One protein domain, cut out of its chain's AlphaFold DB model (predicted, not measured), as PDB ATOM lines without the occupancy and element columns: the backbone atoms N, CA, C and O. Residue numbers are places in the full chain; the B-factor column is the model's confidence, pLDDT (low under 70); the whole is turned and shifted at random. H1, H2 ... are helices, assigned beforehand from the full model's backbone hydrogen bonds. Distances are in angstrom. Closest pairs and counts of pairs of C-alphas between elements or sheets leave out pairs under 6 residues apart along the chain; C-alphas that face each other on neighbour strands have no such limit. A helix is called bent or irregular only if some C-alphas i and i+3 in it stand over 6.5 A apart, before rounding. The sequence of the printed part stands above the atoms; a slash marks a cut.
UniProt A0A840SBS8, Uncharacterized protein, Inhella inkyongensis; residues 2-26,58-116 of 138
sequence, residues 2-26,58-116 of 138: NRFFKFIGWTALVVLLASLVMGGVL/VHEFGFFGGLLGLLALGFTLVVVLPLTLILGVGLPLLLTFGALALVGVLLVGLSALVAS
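Overview. This is residues 2 to 26 and 58 to 116 of the 138 residues of an uncharacterized protein of Inhella inkyongensis (UniProt A0A840SBS8). One very long helix, H2, makes the length of the domain, and a shorter helix, H1, crosses it well toward one end as a lopsided T. H1 packs on H2 with its residues 15 to 24, while its residues 2 to 14 stick out as a free arm; the first few residues of H2 are turned aside by a sharp kink, and its residues 95 to 116 stick out as the longest free arm. The printed part has 84 residues with two named helices, H1 then H2, and no named strand: all helix. It is extended, with a radius of gyration of the C-alphas of 23.2 A, and flat, spanning 76 by 40 by 16 A.

Along the chain. H2 holds residues 58 to 116 and measures 74.3 A from C-alpha 58 at (19.982, 15.401, 19.032) to C-alpha 116 at (-50.899, 37.733, 17.820). It has a kink of 84 degrees near residue 65. H2 is irregular: C-alphas 60 and 63 are 9.1 A apart. H1 holds residues 2 to 26 and measures 35.7 A, beginning with C-alpha 2 at (3.259, 41.871, -9.369).

Arrangement. H2 touches H1 with residues 70 to 78 alone, and H1 touches H2 with residues 15 to 24 alone. The closest C-alphas of the two are those of Ser 19 and Gly 74, 3.9 A apart. Their lines stand at 72 degrees, only just about perpendicular. In H1 every O i to N i+4 pair is within hydrogen-bond range; in H2 48 of 55 are.

Size, cuts and confidence. The two C-alphas farthest apart, those of Glu 60 and Ser 116, are 78.5 A from each other. Residues 59 to 65 of H2 also stand free. The link from H1 to H2 runs across the cut: residues 27 to 57 are not printed, and C-alphas 26 and 58 are 17.5 A apart. The mean pLDDT of the printed part is 83.2; residues 58 to 63 and residue 65 are under 70.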
ATOM      1  N   ASN A   2       2.139  41.564 -10.289       72.75
ATOM      2  CA  ASN A   2       3.259  41.871  -9.369       72.75
ATOM      3  C   ASN A   2       2.867  42.278  -7.935       72.75
ATOM      4  O   ASN A   2       3.641  42.044  -7.017       72.75
ATOM      5  N   ARG A   3       1.688  42.875  -7.706       78.31
ATOM      6  CA  ARG A   3       1.239  43.244  -6.347       78.31
ATOM      7  C   ARG A   3       0.795  42.036  -5.513       78.31
ATOM      8  O   ARG A   3       1.050  42.016  -4.318       78.31
ATOM      9  N   PHE A   4       0.199  41.027  -6.148       75.44
ATOM     10  CA  PHE A   4      -0.255  39.799  -5.486       75.44
ATOM     11  C   PHE A   4       0.932  38.926  -5.060       75.44
ATOM     12  O   PHE A   4       1.020  38.532  -3.903       75.44
ATOM     13  N   PHE A   5       1.908  38.731  -5.954       78.94
ATOM     14  CA  PHE A   5       3.152  38.023  -5.625       78.94
ATOM     15  C   PHE A   5       3.988  38.749  -4.565       78.94
ATOM     16  O   PHE A   5       4.547  38.102  -3.688       78.94
ATOM     17  N   LYS A   6       4.032  40.089  -4.593       80.81
ATOM     18  CA  LYS A   6       4.675  40.872  -3.527       80.81
ATOM     19  C   LYS A   6       3.963  40.709  -2.190       80.81
ATOM     20  O   LYS A   6       4.643  40.552  -1.188       80.81
ATOM     21  N   PHE A   7       2.629  40.716  -2.175       86.44
ATOM     22  CA  PHE A   7       1.848  40.516  -0.956       86.44
ATOM     23  C   PHE A   7       2.096  39.133  -0.349       86.44
ATOM     24  O   PHE A   7       2.466  39.056   0.814       86.44
ATOM     25  N   ILE A   8       1.999  38.066  -1.148       87.06
ATOM     26  CA  ILE A   8       2.293  36.693  -0.706       87.06
ATOM     27  C   ILE A   8       3.746  36.522  -0.265       87.06
ATOM     28  O   ILE A   8       4.007  35.881   0.745       87.06
ATOM     29  N   GLY A   9       4.694  37.122  -0.988       87.12
ATOM     30  CA  GLY A   9       6.099  37.101  -0.593       87.12
ATOM     31  C   GLY A   9       6.327  37.798   0.749       87.12
ATOM     32  O   GLY A   9       7.048  37.277   1.593       87.12
ATOM     33  N   TRP A  10       5.680  38.943   0.980       88.44
ATOM     34  CA  TRP A  10       5.781  39.669   2.246       88.44
ATOM     35  C   TRP A  10       5.092  38.949   3.396       88.44
ATOM     36  O   TRP A  10       5.670  38.870   4.474       88.44
ATOM     37  N   THR A  11       3.895  38.398   3.192       83.44
ATOM     38  CA  THR A  11       3.211  37.644   4.247       83.44
ATOM     39  C   THR A  11       3.989  36.386   4.604       83.44
ATOM     40  O   THR A  11       4.192  36.130   5.786       83.44
ATOM     41  N   ALA A  12       4.510  35.652   3.617       82.88
ATOM     42  CA  ALA A  12       5.367  34.496   3.858       82.88
ATOM     43  C   ALA A  12       6.647  34.881   4.614       82.88
ATOM     44  O   ALA A  12       7.010  34.209   5.576       82.88
ATOM     45  N   LEU A  13       7.300  35.985   4.233       86.50
ATOM     46  CA  LEU A  13       8.492  36.487   4.921       86.50
ATOM     47  C   LEU A  13       8.188  36.878   6.374       86.50
ATOM     48  O   LEU A  13       8.935  36.508   7.276       86.50
ATOM     49  N   VAL A  14       7.086  37.591   6.614       88.62
ATOM     50  CA  VAL A  14       6.660  37.987   7.963       88.62
ATOM     51  C   VAL A  14       6.343  36.760   8.813       88.62
ATOM     52  O   VAL A  14       6.778  36.700   9.957       88.62
ATOM     53  N   VAL A  15       5.646  35.765   8.260       84.94
ATOM     54  CA  VAL A  15       5.347  34.510   8.965       84.94
ATOM     55  C   VAL A  15       6.627  33.744   9.285       84.94
ATOM     56  O   VAL A  15       6.769  33.252  10.400       84.94
ATOM     57  N   LEU A  16       7.583  33.684   8.356       84.31
ATOM     58  CA  LEU A  16       8.864  33.008   8.566       84.31
ATOM     59  C   LEU A  16       9.686  33.702   9.660       84.31
ATOM     60  O   LEU A  16      10.200  33.037  10.555       84.31
ATOM     61  N   LEU A  17       9.759  35.036   9.640       85.81
ATOM     62  CA  LEU A  17      10.449  35.814  10.671       85.81
ATOM     63  C   LEU A  17       9.762  35.690  12.034       85.81
ATOM     64  O   LEU A  17      10.433  35.443  13.031       85.81
ATOM     65  N   ALA A  18       8.435  35.813  12.082       83.12
ATOM     66  CA  ALA A  18       7.663  35.650  13.312       83.12
ATOM     67  C   ALA A  18       7.831  34.241  13.890       83.12
ATOM     68  O   ALA A  18       8.035  34.088  15.089       83.12
ATOM     69  N   SER A  19       7.817  33.223  13.029       81.06
ATOM     70  CA  SER A  19       8.106  31.838  13.384       81.06
ATOM     71  C   SER A  19       9.503  31.697  13.986       81.06
ATOM     72  O   SER A  19       9.651  31.129  15.063       81.06
ATOM     73  N   LEU A  20      10.532  32.246  13.341       82.44
ATOM     74  CA  LEU A  20      11.906  32.147  13.832       82.44
ATOM     75  C   LEU A  20      12.086  32.848  15.189       82.44
ATOM     76  O   LEU A  20      12.721  32.297  16.084       82.44
ATOM     77  N   VAL A  21      11.488  34.032  15.362       84.06
ATOM     78  CA  VAL A  21      11.514  34.774  16.632       84.06
ATOM     79  C   VAL A  21      10.776  34.003  17.723       84.06
ATOM     80  O   VAL A  21      11.319  33.815  18.806       84.06
ATOM     81  N   MET A  22       9.567  33.516  17.443       79.12
ATOM     82  CA  MET A  22       8.755  32.802  18.428       79.12
ATOM     83  C   MET A  22       9.389  31.465  18.825       79.12
ATOM     84  O   MET A  22       9.443  31.135  20.008       79.12
ATOM     85  N   GLY A  23       9.921  30.727  17.848       77.69
ATOM     86  CA  GLY A  23      10.684  29.507  18.087       77.69
ATOM     87  C   GLY A  23      11.928  29.777  18.933       77.69
ATOM     88  O   GLY A  23      12.160  29.075  19.911       77.69
ATOM     89  N   GLY A  24      12.682  30.835  18.611       76.88
ATOM     90  CA  GLY A  24      13.881  31.231  19.354       76.88
ATOM     91  C   GLY A  24      13.588  31.631  20.797       76.88
ATOM     92  O   GLY A  24      14.272  31.173  21.708       76.88
ATOM     93  N   VAL A  25      12.536  32.424  21.020       80.00
ATOM     94  CA  VAL A  25      12.093  32.820  22.365       80.00
ATOM     95  C   VAL A  25      11.691  31.597  23.183       80.00
ATOM     96  O   VAL A  25      12.091  31.482  24.336       80.00
ATOM     97  N   LEU A  26      10.947  30.656  22.604       73.25
ATOM     98  CA  LEU A  26      10.532  29.454  23.324       73.25
ATOM     99  C   LEU A  26      11.682  28.502  23.608       73.25
ATOM    100  O   LEU A  26      11.707  27.915  24.680       73.25
ATOM    101  N   VAL A  58      20.506  14.498  20.080       53.91
ATOM    102  CA  VAL A  58      19.982  15.401  19.032       53.91
ATOM    103  C   VAL A  58      20.920  16.605  18.791       53.91
ATOM    104  O   VAL A  58      20.780  17.332  17.805       53.91
ATOM    105  N   HIS A  59      21.948  16.786  19.631       52.53
ATOM    106  CA  HIS A  59      23.064  17.705  19.392       52.53
ATOM    107  C   HIS A  59      23.872  17.386  18.118       52.53
ATOM    108  O   HIS A  59      24.517  18.286  17.575       52.53
ATOM    109  N   GLU A  60      23.795  16.166  17.575       53.00
ATOM    110  CA  GLU A  60      24.490  15.790  16.334       53.00
ATOM    111  C   GLU A  60      23.888  16.407  15.060       53.00
ATOM    112  O   GLU A  60      24.555  16.462  14.026       53.00
ATOM    113  N   PHE A  61      22.665  16.953  15.103       54.59
ATOM    114  CA  PHE A  61      22.048  17.577  13.920       54.59
ATOM    115  C   PHE A  61      22.632  18.959  13.550       54.59
ATOM    116  O   PHE A  61      22.252  19.548  12.530       54.59
ATOM    117  N   GLY A  62      23.580  19.477  14.339       61.12
ATOM    118  CA  GLY A  62      24.292  20.724  14.069       61.12
ATOM    119  C   GLY A  62      23.387  21.961  13.962       61.12
ATOM    120  O   GLY A  62      22.176  21.929  14.187       61.12
ATOM    121  N   PHE A  63      23.983  23.092  13.576       65.88
ATOM    122  CA  PHE A  63      23.285  24.380  13.428       65.88
ATOM    123  C   PHE A  63      22.054  24.301  12.502       65.88
ATOM    124  O   PHE A  63      21.053  24.981  12.728       65.88
ATOM    125  N   PHE A  64      22.107  23.448  11.475       70.62
ATOM    126  CA  PHE A  64      21.048  23.328  10.476       70.62
ATOM    127  C   PHE A  64      19.801  22.612  11.014       70.62
ATOM    128  O   PHE A  64      18.684  23.066  10.766       70.62
ATOM    129  N   GLY A  65      19.969  21.539  11.796       68.88
ATOM    130  CA  GLY A  65      18.846  20.853  12.437       68.88
ATOM    131  C   GLY A  65      18.174  21.701  13.510       68.88
ATOM    132  O   GLY A  65      16.947  21.764  13.559       68.88
ATOM    133  N   GLY A  66      18.963  22.440  14.296       71.00
ATOM    134  CA  GLY A  66      18.433  23.400  15.267       71.00
ATOM    135  C   GLY A  66      17.602  24.505  14.606       71.00
ATOM    136  O   GLY A  66      16.495  24.799  15.053       71.00
ATOM    137  N   LEU A  67      18.083  25.069  13.491       75.50
ATOM    138  CA  LEU A  67      17.353  26.093  12.737       75.50
ATOM    139  C   LEU A  67      16.034  25.556  12.156       75.50
ATOM    140  O   LEU A  67      15.011  26.236  12.232       75.50
ATOM    141  N   LEU A  68      16.036  24.338  11.607       78.06
ATOM    142  CA  LEU A  68      14.819  23.697  11.104       78.06
ATOM    143  C   LEU A  68      13.825  23.387  12.225       78.06
ATOM    144  O   LEU A  68      12.633  23.631  12.050       78.06
ATOM    145  N   GLY A  69      14.302  22.912  13.377       75.56
ATOM    146  CA  GLY A  69      13.470  22.678  14.558       75.56
ATOM    147  C   GLY A  69      12.820  23.965  15.067       75.56
ATOM    148  O   GLY A  69      11.609  24.003  15.277       75.56
ATOM    149  N   LEU A  70      13.593  25.050  15.165       78.94
ATOM    150  CA  LEU A  70      13.099  26.380  15.533       78.94
ATOM    151  C   LEU A  70      12.042  26.892  14.552       78.94
ATOM    152  O   LEU A  70      11.005  27.412  14.968       78.94
ATOM    153  N   LEU A  71      12.288  26.728  13.252       82.19
ATOM    154  CA  LEU A  71      11.346  27.130  12.216       82.19
ATOM    155  C   LEU A  71      10.061  26.293  12.278       82.19
ATOM    156  O   LEU A  71       8.970  26.843  12.186       82.19
ATOM    157  N   ALA A  72      10.171  24.976  12.458       81.12
ATOM    158  CA  ALA A  72       9.022  24.080  12.545       81.12
ATOM    159  C   ALA A  72       8.175  24.363  13.794       81.12
ATOM    160  O   ALA A  72       6.947  24.448  13.706       81.12
ATOM    161  N   LEU A  73       8.819  24.567  14.943       80.25
ATOM    162  CA  LEU A  73       8.159  24.887  16.206       80.25
ATOM    163  C   LEU A  73       7.471  26.253  16.135       80.25
ATOM    164  O   LEU A  73       6.283  26.373  16.443       80.25
ATOM    165  N   GLY A  74       8.180  27.269  15.642       81.06
ATOM    166  CA  GLY A  74       7.622  28.594  15.412       81.06
ATOM    167  C   GLY A  74       6.432  28.581  14.454       81.06
ATOM    168  O   GLY A  74       5.403  29.191  14.736       81.06
ATOM    169  N   PHE A  75       6.528  27.839  13.352       84.94
ATOM    170  CA  PHE A  75       5.478  27.768  12.340       84.94
ATOM    171  C   PHE A  75       4.244  27.067  12.896       84.94
ATOM    172  O   PHE A  75       3.114  27.516  12.693       84.94
ATOM    173  N   THR A  76       4.463  25.992  13.651       82.06
ATOM    174  CA  THR A  76       3.388  25.265  14.320       82.06
ATOM    175  C   THR A  76       2.627  26.189  15.266       82.06
ATOM    176  O   THR A  76       1.404  26.170  15.287       82.06
ATOM    177  N   LEU A  77       3.310  27.071  15.987       83.56
ATOM    178  CA  LEU A  77       2.653  27.992  16.915       83.56
ATOM    179  C   LEU A  77       1.980  29.184  16.239       83.56
ATOM    180  O   LEU A  77       0.916  29.609  16.675       83.56
ATOM    181  N   VAL A  78       2.587  29.731  15.187       86.69
ATOM    182  CA  VAL A  78       2.074  30.929  14.505       86.69
ATOM    183  C   VAL A  78       0.942  30.594  13.541       86.69
ATOM    184  O   VAL A  78       0.050  31.413  13.335       86.69
ATOM    185  N   VAL A  79       0.966  29.406  12.936       85.69
ATOM    186  CA  VAL A  79       0.023  29.035  11.875       85.69
ATOM    187  C   VAL A  79      -0.853  27.875  12.305       85.69
ATOM    188  O   VAL A  79      -2.074  27.994  12.284       85.69
ATOM    189  N   VAL A  80      -0.250  26.755  12.705       86.75
ATOM    190  CA  VAL A  80      -1.006  25.519  12.945       86.75
ATOM    191  C   VAL A  80      -1.895  25.661  14.178       86.75
ATOM    192  O   VAL A  80      -3.089  25.410  14.080       86.75
ATOM    193  N   LEU A  81      -1.356  26.133  15.300       86.56
ATOM    194  CA  LEU A  81      -2.070  26.285  16.566       86.56
ATOM    195  C   LEU A  81      -3.293  27.220  16.472       86.56
ATOM    196  O   LEU A  81      -4.371  26.821  16.909       86.56
ATOM    197  N   PRO A  82      -3.211  28.439  15.904       83.81
ATOM    198  CA  PRO A  82      -4.403  29.265  15.756       83.81
ATOM    199  C   PRO A  82      -5.408  28.651  14.781       83.81
ATOM    200  O   PRO A  82      -6.607  28.724  15.043       83.81
ATOM    201  N   LEU A  83      -4.964  28.000  13.697       87.94
ATOM    202  CA  LEU A  83      -5.884  27.291  12.800       87.94
ATOM    203  C   LEU A  83      -6.604  26.150  13.520       87.94
ATOM    204  O   LEU A  83      -7.818  26.012  13.368       87.94
ATOM    205  N   THR A  84      -5.893  25.348  14.314       88.31
ATOM    206  CA  THR A  84      -6.504  24.250  15.067       88.31
ATOM    207  C   THR A  84      -7.421  24.758  16.168       88.31
ATOM    208  O   THR A  84      -8.462  24.152  16.392       88.31
ATOM    209  N   LEU A  85      -7.129  25.897  16.800       85.56
ATOM    210  CA  LEU A  85      -8.040  26.527  17.759       85.56
ATOM    211  C   LEU A  85      -9.301  27.078  17.083       85.56
ATOM    212  O   LEU A  85     -10.405  26.879  17.588       85.56
ATOM    213  N   ILE A  86      -9.171  27.729  15.927       87.88
ATOM    214  CA  ILE A  86     -10.323  28.249  15.177       87.88
ATOM    215  C   ILE A  86     -11.205  27.097  14.688       87.88
ATOM    216  O   ILE A  86     -12.421  27.141  14.856       87.88
ATOM    217  N   LEU A  87     -10.611  26.056  14.107       87.75
ATOM    218  CA  LEU A  87     -11.358  24.919  13.564       87.75
ATOM    219  C   LEU A  87     -11.868  23.979  14.662       87.75
ATOM    220  O   LEU A  87     -12.971  23.455  14.555       87.75
ATOM    221  N   GLY A  88     -11.080  23.771  15.713       88.50
ATOM    222  CA  GLY A  88     -11.377  22.834  16.792       88.50
ATOM    223  C   GLY A  88     -12.278  23.411  17.877       88.50
ATOM    224  O   GLY A  88     -13.131  22.696  18.383       88.50
ATOM    225  N   VAL A  89     -12.132  24.690  18.233       86.38
ATOM    226  CA  VAL A  89     -12.929  25.336  19.293       86.38
ATOM    227  C   VAL A  89     -13.856  26.399  18.714       86.38
ATOM    228  O   VAL A  89     -15.037  26.442  19.056       86.38
ATOM    229  N   GLY A  90     -13.352  27.224  17.796       86.75
ATOM    230  CA  GLY A  90     -14.131  28.301  17.186       86.75
ATOM    231  C   GLY A  90     -15.350  27.792  16.418       86.75
ATOM    232  O   GLY A  90     -16.453  28.292  16.626       86.75
ATOM    233  N   LEU A  91     -15.183  26.769  15.573       88.00
ATOM    234  CA  LEU A  91     -16.279  26.221  14.773       88.00
ATOM    235  C   LEU A  91     -17.358  25.540  15.637       88.00
ATOM    236  O   LEU A  91     -18.532  25.865  15.440       88.00
ATOM    237  N   PRO A  92     -17.033  24.677  16.624       87.12
ATOM    238  CA  PRO A  92     -18.053  24.142  17.526       87.12
ATOM    239  C   PRO A  92     -18.780  25.218  18.327       87.12
ATOM    240  O   PRO A  92     -19.999  25.144  18.449       87.12
ATOM    241  N   LEU A  93     -18.074  26.239  18.830       90.06
ATOM    242  CA  LEU A  93     -18.715  27.354  19.534       90.06
ATOM    243  C   LEU A  93     -19.639  28.158  18.615       90.06
ATOM    244  O   LEU A  93     -20.740  28.530  19.011       90.06
ATOM    245  N   LEU A  94     -19.226  28.404  17.372       91.50
ATOM    246  CA  LEU A  94     -20.061  29.102  16.399       91.50
ATOM    247  C   LEU A  94     -21.352  28.323  16.122       91.50
ATOM    248  O   LEU A  94     -22.431  28.913  16.079       91.50
ATOM    249  N   LEU A  95     -21.252  26.999  15.975       93.00
ATOM    250  CA  LEU A  95     -22.408  26.133  15.763       93.00
ATOM    251  C   LEU A  95     -23.334  26.110  16.982       93.00
ATOM    252  O   LEU A  95     -24.549  26.212  16.816       93.00
ATOM    253  N   THR A  96     -22.794  26.017  18.199       93.25
ATOM    254  CA  THR A  96     -23.616  25.979  19.418       93.25
ATOM    255  C   THR A  96     -24.324  27.305  19.673       93.25
ATOM    256  O   THR A  96     -25.538  27.310  19.883       93.25
ATOM    257  N   PHE A  97     -23.624  28.439  19.588       92.88
ATOM    258  CA  PHE A  97     -24.257  29.751  19.741       92.88
ATOM    259  C   PHE A  97     -25.222  30.066  18.595       92.88
ATOM    260  O   PHE A  97     -26.287  30.629  18.840       92.88
ATOM    261  N   GLY A  98     -24.900  29.656  17.365       93.62
ATOM    262  CA  GLY A  98     -25.802  29.778  16.222       93.62
ATOM    263  C   GLY A  98     -27.098  28.988  16.416       93.62
ATOM    264  O   GLY A  98     -28.185  29.519  16.193       93.62
ATOM    265  N   ALA A  99     -27.002  27.748  16.903       94.31
ATOM    266  CA  ALA A  99     -28.165  26.922  17.212       94.31
ATOM    267  C   ALA A  99     -29.016  27.527  18.341       94.31
ATOM    268  O   ALA A  99     -30.238  27.607  18.215       94.31
ATOM    269  N   LEU A 100     -28.387  28.015  19.413       93.31
ATOM    270  CA  LEU A 100     -29.092  28.685  20.511       93.31
ATOM    271  C   LEU A 100     -29.803  29.960  20.048       93.31
ATOM    272  O   LEU A 100     -30.959  30.183  20.407       93.31
ATOM    273  N   ALA A 101     -29.144  30.772  19.220       94.31
ATOM    274  CA  ALA A 101     -29.749  31.965  18.641       94.31
ATOM    275  C   ALA A 101     -30.967  31.610  17.777       94.31
ATOM    276  O   ALA A 101     -32.014  32.245  17.906       94.31
ATOM    277  N   LEU A 102     -30.866  30.564  16.949       96.00
ATOM    278  CA  LEU A 102     -31.977  30.082  16.129       96.00
ATOM    279  C   LEU A 102     -33.169  29.644  16.990       96.00
ATOM    280  O   LEU A 102     -34.301  30.043  16.720       96.00
ATOM    281  N   VAL A 103     -32.918  28.871  18.049       95.44
ATOM    282  CA  VAL A 103     -33.958  28.457  19.003       95.44
ATOM    283  C   VAL A 103     -34.602  29.677  19.663       95.44
ATOM    284  O   VAL A 103     -35.827  29.748  19.742       95.44
ATOM    285  N   GLY A 104     -33.808  30.667  20.077       93.50
ATOM    286  CA  GLY A 104     -34.317  31.915  20.647       93.50
ATOM    287  C   GLY A 104     -35.233  32.674  19.684       93.50
ATOM    288  O   GLY A 104     -36.337  33.064  20.063       93.50
ATOM    289  N   VAL A 105     -34.826  32.822  18.421       95.12
ATOM    290  CA  VAL A 105     -35.643  33.462  17.378       95.12
ATOM    291  C   VAL A 105     -36.947  32.700  17.151       95.12
ATOM    292  O   VAL A 105     -38.004  33.321  17.054       95.12
ATOM    293  N   LEU A 106     -36.901  31.366  17.113       94.38
ATOM    294  CA  LEU A 106     -38.096  30.541  16.951       94.38
ATOM    295  C   LEU A 106     -39.048  30.674  18.138       94.38
ATOM    296  O   LEU A 106     -40.244  30.838  17.927       94.38
ATOM    297  N   LEU A 107     -38.542  30.659  19.372       94.06
ATOM    298  CA  LEU A 107     -39.364  30.826  20.572       94.06
ATOM    299  C   LEU A 107     -40.025  32.206  20.620       94.06
ATOM    300  O   LEU A 107     -41.220  32.305  20.902       94.06
ATOM    301  N   VAL A 108     -39.282  33.268  20.306       92.44
ATOM    302  CA  VAL A 108     -39.831  34.631  20.230       92.44
ATOM    303  C   VAL A 108     -40.847  34.742  19.092       92.44
ATOM    304  O   VAL A 108     -41.930  35.288  19.285       92.44
ATOM    305  N   GLY A 109     -40.551  34.176  17.924       90.56
ATOM    306  CA  GLY A 109     -41.464  34.167  16.783       90.56
ATOM    307  C   GLY A 109     -42.761  33.409  17.074       90.56
ATOM    308  O   GLY A 109     -43.845  33.930  16.829       90.56
ATOM    309  N   LEU A 110     -42.666  32.209  17.649       92.31
ATOM    310  CA  LEU A 110     -43.813  31.379  18.020       92.31
ATOM    311  C   LEU A 110     -44.644  32.025  19.126       92.31
ATOM    312  O   LEU A 110     -45.867  32.070  19.020       92.31
ATOM    313  N   SER A 111     -44.002  32.566  20.165       87.81
ATOM    314  CA  SER A 111     -44.712  33.272  21.237       87.81
ATOM    315  C   SER A 111     -45.419  34.525  20.719       87.81
ATOM    316  O   SER A 111     -46.574  34.752  21.074       87.81
ATOM    317  N   ALA A 112     -44.800  35.282  19.809       87.38
ATOM    318  CA  ALA A 112     -45.451  36.400  19.133       87.38
ATOM    319  C   ALA A 112     -46.629  35.942  18.256       87.38
ATOM    320  O   ALA A 112     -47.661  36.608  18.232       87.38
ATOM    321  N   LEU A 113     -46.513  34.800  17.574       88.88
ATOM    322  CA  LEU A 113     -47.581  34.254  16.734       88.88
ATOM    323  C   LEU A 113     -48.787  33.795  17.567       88.88
ATOM    324  O   LEU A 113     -49.925  34.075  17.203       88.88
ATOM    325  N   VAL A 114     -48.540  33.151  18.710       90.75
ATOM    326  CA  VAL A 114     -49.586  32.738  19.661       90.75
ATOM    327  C   VAL A 114     -50.217  33.949  20.348       90.75
ATOM    328  O   VAL A 114     -51.426  33.971  20.556       90.75
ATOM    329  N   ALA A 115     -49.426  34.973  20.673       85.81
ATOM    330  CA  ALA A 115     -49.924  36.209  21.269       85.81
ATOM    331  C   ALA A 115     -50.568  37.158  20.241       85.81
ATOM    332  O   ALA A 115     -51.292  38.068  20.637       85.81
ATOM    333  N   SER A 116     -50.364  36.936  18.936       83.12
ATOM    334  CA  SER A 116     -50.899  37.733  17.820       83.12
ATOM    335  C   SER A 116     -52.397  38.071  17.929       83.12
ATOM    336  O   SER A 116     -52.735  39.247  17.769       83.12
TER     337      SER A 116